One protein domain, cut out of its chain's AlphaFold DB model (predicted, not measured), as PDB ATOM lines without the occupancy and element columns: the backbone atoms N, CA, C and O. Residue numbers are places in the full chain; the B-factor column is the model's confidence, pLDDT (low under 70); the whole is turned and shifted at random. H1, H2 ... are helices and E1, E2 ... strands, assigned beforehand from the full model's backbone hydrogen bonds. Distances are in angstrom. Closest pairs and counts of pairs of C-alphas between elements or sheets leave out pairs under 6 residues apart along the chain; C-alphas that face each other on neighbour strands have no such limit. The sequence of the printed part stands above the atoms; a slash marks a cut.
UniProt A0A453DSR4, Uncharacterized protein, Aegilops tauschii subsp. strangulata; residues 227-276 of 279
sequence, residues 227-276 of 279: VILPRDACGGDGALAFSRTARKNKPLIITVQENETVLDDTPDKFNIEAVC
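This is residues 227 to 276 of the 279 residues of an uncharacterized protein of Aegilops tauschii subsp. strangulata (UniProt A0A453DSR4). A narrow parallel sheet of two short strands, E1 and E2, has helix H1 over one face as the crossover between them, and the other face is bare. After E2 the printed part swings out in a wide loop, returns through the small helix H2 on the same face as H1, and sets residues 274 to 275 along E2, on the side away from E1. Loops reach out beyond both ends of the strands, near Lys 248 and Val 262, and make the length. The printed part has 50 residues, with two named strands and two named helices in the order E1, H1, E2, H2, and its class is mixed, helices and strands, with only 20 residues in named elements. It is compact, with a radius of gyration of the C-alphas of 10.2 A, and spans 32 by 16 by 16 A, only just a rod.

E1 is residues 227 to 230, 10.4 A long, and begins at C-alpha 227 (44.456, 50.355, -0.880). H1 is residues 237 to 243, 10.0 A long, beginning at C-alpha 237 (55.625, 44.332, -1.357). E2 is residues 252 to 256, 12.9 A long. H2 is residues 267 to 270, 5.4 A long, and ends at C-alpha 270 (49.035, 36.631, 3.751).

E1 and E2 are parallel neighbours, with 23 degrees between their directions. C-alphas 228 and 254 face each other at 4.8 A. N 254 and O 227 are within hydrogen-bond range at 2.8 A, and so are N 229 and O 254 at 3.1 A. E1, H1 and E2 form a strand-helix-strand unit, two parallel neighbour strands with a helix between them along the chain, and its crossover is right-handed. The closest C-alphas of E1 and H1 are those of Val 227 and Ala 239, 7.6 A apart; those of H1 and E2 are Ser 243 and Ile 253, 7.2 A apart. Outside the named strands, residues 274 to 275 form a short pairing, parallel, with residues 253 to 254 of E2. H1 and H2 are close but not clearly touching, their closest C-alphas, of Leu 240 and Phe 270, being 7.9 A apart. E1 and H2 are apart. In H1 every O i to N i+4 pair is within hydrogen-bond range; H2, with 4 residues, is too short for such a pair, and its one O i to N i+3 pair is within range.

The two C-alphas farthest apart are those of Lys 248 and Val 262, at 33.5 A, while the first and last printed, Val 227 and Cys 276, are 12.3 A apart. The printed part has no cut. The links E1 to H1, H1 to E2 and E2 to H2 are short, with 6, 8 and 10 residues. The mean pLDDT of the printed part is 92.0, and no printed residue is under 70.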
ATOM      1  N   VAL A 227      43.729  51.017   0.212       96.19
ATOM      2  CA  VAL A 227      44.456  50.355  -0.880       96.19
ATOM      3  C   VAL A 227      43.489  49.431  -1.608       96.19
ATOM      4  O   VAL A 227      42.844  48.601  -0.973       96.19
ATOM      5  N   ILE A 228      43.395  49.576  -2.929       95.94
ATOM      6  CA  ILE A 228      42.506  48.784  -3.785       95.94
ATOM      7  C   ILE A 228      43.360  47.926  -4.717       95.94
ATOM      8  O   ILE A 228      44.267  48.445  -5.366       95.94
ATOM      9  N   LEU A 229      43.071  46.629  -4.787       95.25
ATOM     10  CA  LEU A 229      43.817  45.671  -5.599       95.25
ATOM     11  C   LEU A 229      42.935  44.487  -6.045       95.25
ATOM     12  O   LEU A 229      41.884  44.251  -5.443       95.25
ATOM     13  N   PRO A 230      43.331  43.735  -7.088       95.19
ATOM     14  CA  PRO A 230      42.759  42.418  -7.376       95.19
ATOM     15  C   PRO A 230      42.750  41.508  -6.147       95.19
ATOM     16  O   PRO A 230      43.711  41.501  -5.370       95.19
ATOM     17  N   ARG A 231      41.698  40.697  -5.984       94.62
ATOM     18  CA  ARG A 231      41.597  39.728  -4.878       94.62
ATOM     19  C   ARG A 231      42.765  38.751  -4.829       94.62
ATOM     20  O   ARG A 231      43.148  38.321  -3.748       94.62
ATOM     21  N   ASP A 232      43.316  38.391  -5.969       94.50
ATOM     22  CA  ASP A 232      44.383  37.408  -6.102       94.50
ATOM     23  C   ASP A 232      45.786  38.033  -6.206       94.50
ATOM     24  O   ASP A 232      46.742  37.298  -6.416       94.50
ATOM     25  N   ALA A 233      45.954  39.348  -5.996       95.00
ATOM     26  CA  ALA A 233      47.238  40.052  -6.145       95.00
ATOM     27  C   ALA A 233      47.758  40.720  -4.853       95.00
ATOM     28  O   ALA A 233      48.443  41.743  -4.897       95.00
ATOM     29  N   CYS A 234      47.452  40.167  -3.677       95.50
ATOM     30  CA  CYS A 234      47.793  40.764  -2.377       95.50
ATOM     31  C   CYS A 234      49.226  40.487  -1.891       95.50
ATOM     32  O   CYS A 234      49.608  40.939  -0.811       95.50
ATOM     33  N   GLY A 235      50.015  39.741  -2.664       95.12
ATOM     34  CA  GLY A 235      51.356  39.284  -2.290       95.12
ATOM     35  C   GLY A 235      52.480  40.275  -2.590       95.12
ATOM     36  O   GLY A 235      53.619  40.014  -2.214       95.12
ATOM     37  N   GLY A 236      52.183  41.391  -3.265       94.12
ATOM     38  CA  GLY A 236      53.174  42.415  -3.609       94.12
ATOM     39  C   GLY A 236      53.688  43.193  -2.393       94.12
ATOM     40  O   GLY A 236      52.959  43.397  -1.417       94.12
ATOM     41  N   ASP A 237      54.930  43.674  -2.471       95.75
ATOM     42  CA  ASP A 237      55.625  44.332  -1.357       95.75
ATOM     43  C   ASP A 237      54.846  45.536  -0.809       95.75
ATOM     44  O   ASP A 237      54.656  45.641   0.406       95.75
ATOM     45  N   GLY A 238      54.292  46.391  -1.674       95.56
ATOM     46  CA  GLY A 238      53.451  47.513  -1.260       95.56
ATOM     47  C   GLY A 238      52.182  47.098  -0.501       95.56
ATOM     48  O   GLY A 238      51.867  47.674   0.544       95.56
ATOM     49  N   ALA A 239      51.472  46.064  -0.966       95.50
ATOM     50  CA  ALA A 239      50.270  45.553  -0.293       95.50
ATOM     51  C   ALA A 239      50.609  44.963   1.089       95.50
ATOM     52  O   ALA A 239      49.922  45.218   2.090       95.50
ATOM     53  N   LEU A 240      51.718  44.226   1.177       96.38
ATOM     54  CA  LEU A 240      52.227  43.688   2.436       96.38
ATOM     55  C   LEU A 240      52.688  44.795   3.392       96.38
ATOM     56  O   LEU A 240      52.411  44.724   4.590       96.38
ATOM     57  N   ALA A 241      53.346  45.838   2.888       95.44
ATOM     58  CA  ALA A 241      53.792  46.973   3.688       95.44
ATOM     59  C   ALA A 241      52.609  47.737   4.306       95.44
ATOM     60  O   ALA A 241      52.628  48.044   5.503       95.44
ATOM     61  N   PHE A 242      51.554  47.989   3.528       95.81
ATOM     62  CA  PHE A 242      50.353  48.659   4.026       95.81
ATOM     63  C   PHE A 242      49.565  47.807   5.026       95.81
ATOM     64  O   PHE A 242      49.186  48.312   6.083       95.81
ATOM     65  N   SER A 243      49.371  46.515   4.757       93.69
ATOM     66  CA  SER A 243      48.617  45.621   5.653       93.69
ATOM     67  C   SER A 243      49.318  45.376   6.999       93.69
ATOM     68  O   SER A 243      48.678  45.289   8.057       93.69
ATOM     69  N   ARG A 244      50.655  45.312   6.992       91.56
ATOM     70  CA  ARG A 244      51.482  45.023   8.178       91.56
ATOM     71  C   ARG A 244      51.932  46.271   8.933       91.56
ATOM     72  O   ARG A 244      52.661  46.155   9.918       91.56
ATOM     73  N   THR A 245      51.513  47.460   8.508       84.81
ATOM     74  CA  THR A 245      51.965  48.712   9.117       84.81
ATOM     75  C   THR A 245      51.591  48.788  10.603       84.81
ATOM     76  O   THR A 245      50.452  48.540  10.990       84.81
ATOM     77  N   ALA A 246      52.539  49.156  11.471       77.81
ATOM     78  CA  ALA A 246      52.308  49.290  12.919       77.81
ATOM     79  C   ALA A 246      51.623  50.621  13.309       77.81
ATOM     80  O   ALA A 246      51.633  51.025  14.472       77.81
ATOM     81  N   ARG A 247      51.082  51.354  12.329       74.38
ATOM     82  CA  ARG A 247      50.468  52.672  12.529       74.38
ATOM     83  C   ARG A 247      49.087  52.529  13.171       74.38
ATOM     84  O   ARG A 247      48.395  51.540  12.956       74.38
ATOM     85  N   LYS A 248      48.687  53.549  13.943       71.94
ATOM     86  CA  LYS A 248      47.367  53.601  14.601       71.94
ATOM     87  C   LYS A 248      46.214  53.535  13.597       71.94
ATOM     88  O   LYS A 248      45.232  52.858  13.866       71.94
ATOM     89  N   ASN A 249      46.372  54.208  12.458       79.31
ATOM     90  CA  ASN A 249      45.417  54.184  11.359       79.31
ATOM     91  C   ASN A 249      46.033  53.344  10.243       79.31
ATOM     92  O   ASN A 249      46.957  53.796   9.563       79.31
ATOM     93  N   LYS A 250      45.586  52.094  10.126       88.62
ATOM     94  CA  LYS A 250      45.924  51.244   8.986       88.62
ATOM     95  C   LYS A 250      45.010  51.612   7.816       88.62
ATOM     96  O   LYS A 250      43.825  51.837   8.069       88.62
ATOM     97  N   PRO A 251      45.522  51.657   6.577       94.94
ATOM     98  CA  PRO A 251      44.655  51.828   5.423       94.94
ATOM     99  C   PRO A 251      43.687  50.648   5.313       94.94
ATOM    100  O   PRO A 251      44.052  49.505   5.599       94.94
ATOM    101  N   LEU A 252      42.468  50.924   4.865       95.38
ATOM    102  CA  LEU A 252      41.492  49.901   4.520       95.38
ATOM    103  C   LEU A 252      41.964  49.150   3.271       95.38
ATOM    104  O   LEU A 252      42.109  49.751   2.207       95.38
ATOM    105  N   ILE A 253      42.187  47.842   3.381       96.12
ATOM    106  CA  ILE A 253      42.485  47.008   2.217       96.12
ATOM    107  C   ILE A 253      41.165  46.577   1.579       96.12
ATOM    108  O   ILE A 253      40.298  46.007   2.242       96.12
ATOM    109  N   ILE A 254      41.007  46.861   0.292       96.31
ATOM    110  CA  ILE A 254      39.821  46.547  -0.499       96.31
ATOM    111  C   ILE A 254      40.258  45.655  -1.653       96.31
ATOM    112  O   ILE A 254      41.105  46.040  -2.459       96.31
ATOM    113  N   THR A 255      39.652  44.479  -1.759       95.44
ATOM    114  CA  THR A 255      39.915  43.566  -2.873       95.44
ATOM    115  C   THR A 255      38.736  43.499  -3.825       95.44
ATOM    116  O   THR A 255      37.606  43.279  -3.387       95.44
ATOM    117  N   VAL A 256      39.015  43.643  -5.119       95.00
ATOM    118  CA  VAL A 256      38.025  43.542  -6.203       95.00
ATOM    119  C   VAL A 256      38.005  42.110  -6.728       95.00
ATOM    120  O   VAL A 256      39.061  41.570  -7.063       95.00
ATOM    121  N   GLN A 257      36.828  41.485  -6.774       91.75
ATOM    122  CA  GLN A 257      36.694  40.069  -7.128       91.75
ATOM    123  C   GLN A 257      36.635  39.856  -8.645       91.75
ATOM    124  O   GLN A 257      37.137  38.859  -9.144       91.75
ATOM    125  N   GLU A 258      36.070  40.815  -9.372       90.69
ATOM    126  CA  GLU A 258      35.841  40.804 -10.818       90.69
ATOM    127  C   GLU A 258      37.117  41.095 -11.622       90.69
ATOM    128  O   GLU A 258      37.149  40.922 -12.842       90.69
ATOM    129  N   ASN A 259      38.168  41.581 -10.956       87.06
ATOM    130  CA  ASN A 259      39.464  41.837 -11.568       87.06
ATOM    131  C   ASN A 259      40.403  40.663 -11.279       87.06
ATOM    132  O   ASN A 259      41.231  40.750 -10.382       87.06
ATOM    133  N   GLU A 260      40.215  39.564 -12.002       87.62
ATOM    134  CA  GLU A 260      41.025  38.349 -11.877       87.62
ATOM    135  C   GLU A 260      42.408  38.522 -12.523       87.62
ATOM    136  O   GLU A 260      42.564  39.212 -13.538       87.62
ATOM    137  N   THR A 261      43.416  37.871 -11.946       91.88
ATOM    138  CA  THR A 261      44.778  37.796 -12.480       91.88
ATOM    139  C   THR A 261      45.239  36.339 -12.551       91.88
ATOM    140  O   THR A 261      44.562  35.423 -12.099       91.88
ATOM    141  N   VAL A 262      46.422  36.090 -13.118       91.19
ATOM    142  CA  VAL A 262      47.040  34.746 -13.099       91.19
ATOM    143  C   VAL A 262      47.657  34.383 -11.743       91.19
ATOM    144  O   VAL A 262      48.294  33.342 -11.599       91.19
ATOM    145  N   LEU A 263      47.522  35.266 -10.754       92.44
ATOM    146  CA  LEU A 263      48.079  35.088  -9.425       92.44
ATOM    147  C   LEU A 263      47.124  34.290  -8.541       92.44
ATOM    148  O   LEU A 263      45.976  34.032  -8.877       92.44
ATOM    149  N   ASP A 264      47.617  33.893  -7.376       93.06
ATOM    150  CA  ASP A 264      46.809  33.237  -6.347       93.06
ATOM    151  C   ASP A 264      47.188  33.808  -4.972       93.06
ATOM    152  O   ASP A 264      47.239  33.116  -3.957       93.06
ATOM    153  N   ASP A 265      47.528  35.093  -4.940       94.25
ATOM    154  CA  ASP A 265      47.989  35.803  -3.760       94.25
ATOM    155  C   ASP A 265      46.798  36.402  -2.995       94.25
ATOM    156  O   ASP A 265      46.611  37.614  -2.926       94.25
ATOM    157  N   THR A 266      45.944  35.546  -2.432       94.75
ATOM    158  CA  THR A 266      44.727  35.976  -1.717       94.75
ATOM    159  C   THR A 266      45.012  36.585  -0.336       94.75
ATOM    160  O   THR A 266      46.004  36.212   0.298       94.75
ATOM    161  N   PRO A 267      44.133  37.462   0.202       94.50
ATOM    162  CA  PRO A 267      44.301  38.044   1.536       94.50
ATOM    163  C   PRO A 267      44.550  37.002   2.632       94.50
ATOM    164  O   PRO A 267      45.445  37.182   3.462       94.50
ATOM    165  N   ASP A 268      43.823  35.881   2.588       94.25
ATOM    166  CA  ASP A 268      43.915  34.798   3.572       94.25
ATOM    167  C   ASP A 268      45.318  34.176   3.625       94.25
ATOM    168  O   ASP A 268      45.837  33.905   4.708       94.25
ATOM    169  N   LYS A 269      45.987  34.012   2.474       95.50
ATOM    170  CA  LYS A 269      47.351  33.456   2.419       95.50
ATOM    171  C   LYS A 269      48.385  34.343   3.104       95.50
ATOM    172  O   LYS A 269      49.402  33.841   3.585       95.50
ATOM    173  N   PHE A 270      48.128  35.647   3.165       94.31
ATOM    174  CA  PHE A 270      49.035  36.631   3.751       94.31
ATOM    175  C   PHE A 270      48.557  37.179   5.102       94.31
ATOM    176  O   PHE A 270      49.260  38.009   5.687       94.31
ATOM    177  N   ASN A 271      47.429  36.680   5.629       93.75
ATOM    178  CA  ASN A 271      46.751  37.173   6.834       93.75
ATOM    179  C   ASN A 271      46.422  38.675   6.757       93.75
ATOM    180  O   ASN A 271      46.683  39.433   7.695       93.75
ATOM    181  N   ILE A 272      45.895  39.111   5.613       93.81
ATOM    182  CA  ILE A 272      45.488  40.496   5.374       93.81
ATOM    183  C   ILE A 272      43.995  40.634   5.670       93.81
ATOM    184  O   ILE A 272      43.171  39.937   5.087       93.81
ATOM    185  N   GLU A 273      43.643  41.565   6.555       92.38
ATOM    186  CA  GLU A 273      42.253  41.962   6.779       92.38
ATOM    187  C   GLU A 273      41.796  42.852   5.615       92.38
ATOM    188  O   GLU A 273      42.270  43.981   5.473       92.38
ATOM    189  N   ALA A 274      40.917  42.324   4.760       92.62
ATOM    190  CA  ALA A 274      40.429  43.002   3.564       92.62
ATOM    191  C   ALA A 274      38.898  42.985   3.473       92.62
ATOM    192  O   ALA A 274      38.237  42.042   3.909       92.62
ATOM    193  N   VAL A 275      38.335  44.027   2.860       93.25
ATOM    194  CA  VAL A 275      36.922  44.081   2.476       93.25
ATOM    195  C   VAL A 275      36.768  43.485   1.078       93.25
ATOM    196  O   VAL A 275      37.279  44.028   0.099       93.25
ATOM    197  N   CYS A 276      36.031  42.377   0.999       77.62
ATOM    198  CA  CYS A 276      35.773  41.607  -0.216       77.62
ATOM    199  C   CYS A 276      34.282  41.716  -0.571       77.62
ATOM    200  O   CYS A 276      33.546  40.820  -0.189       77.62
TER     201      CYS A 276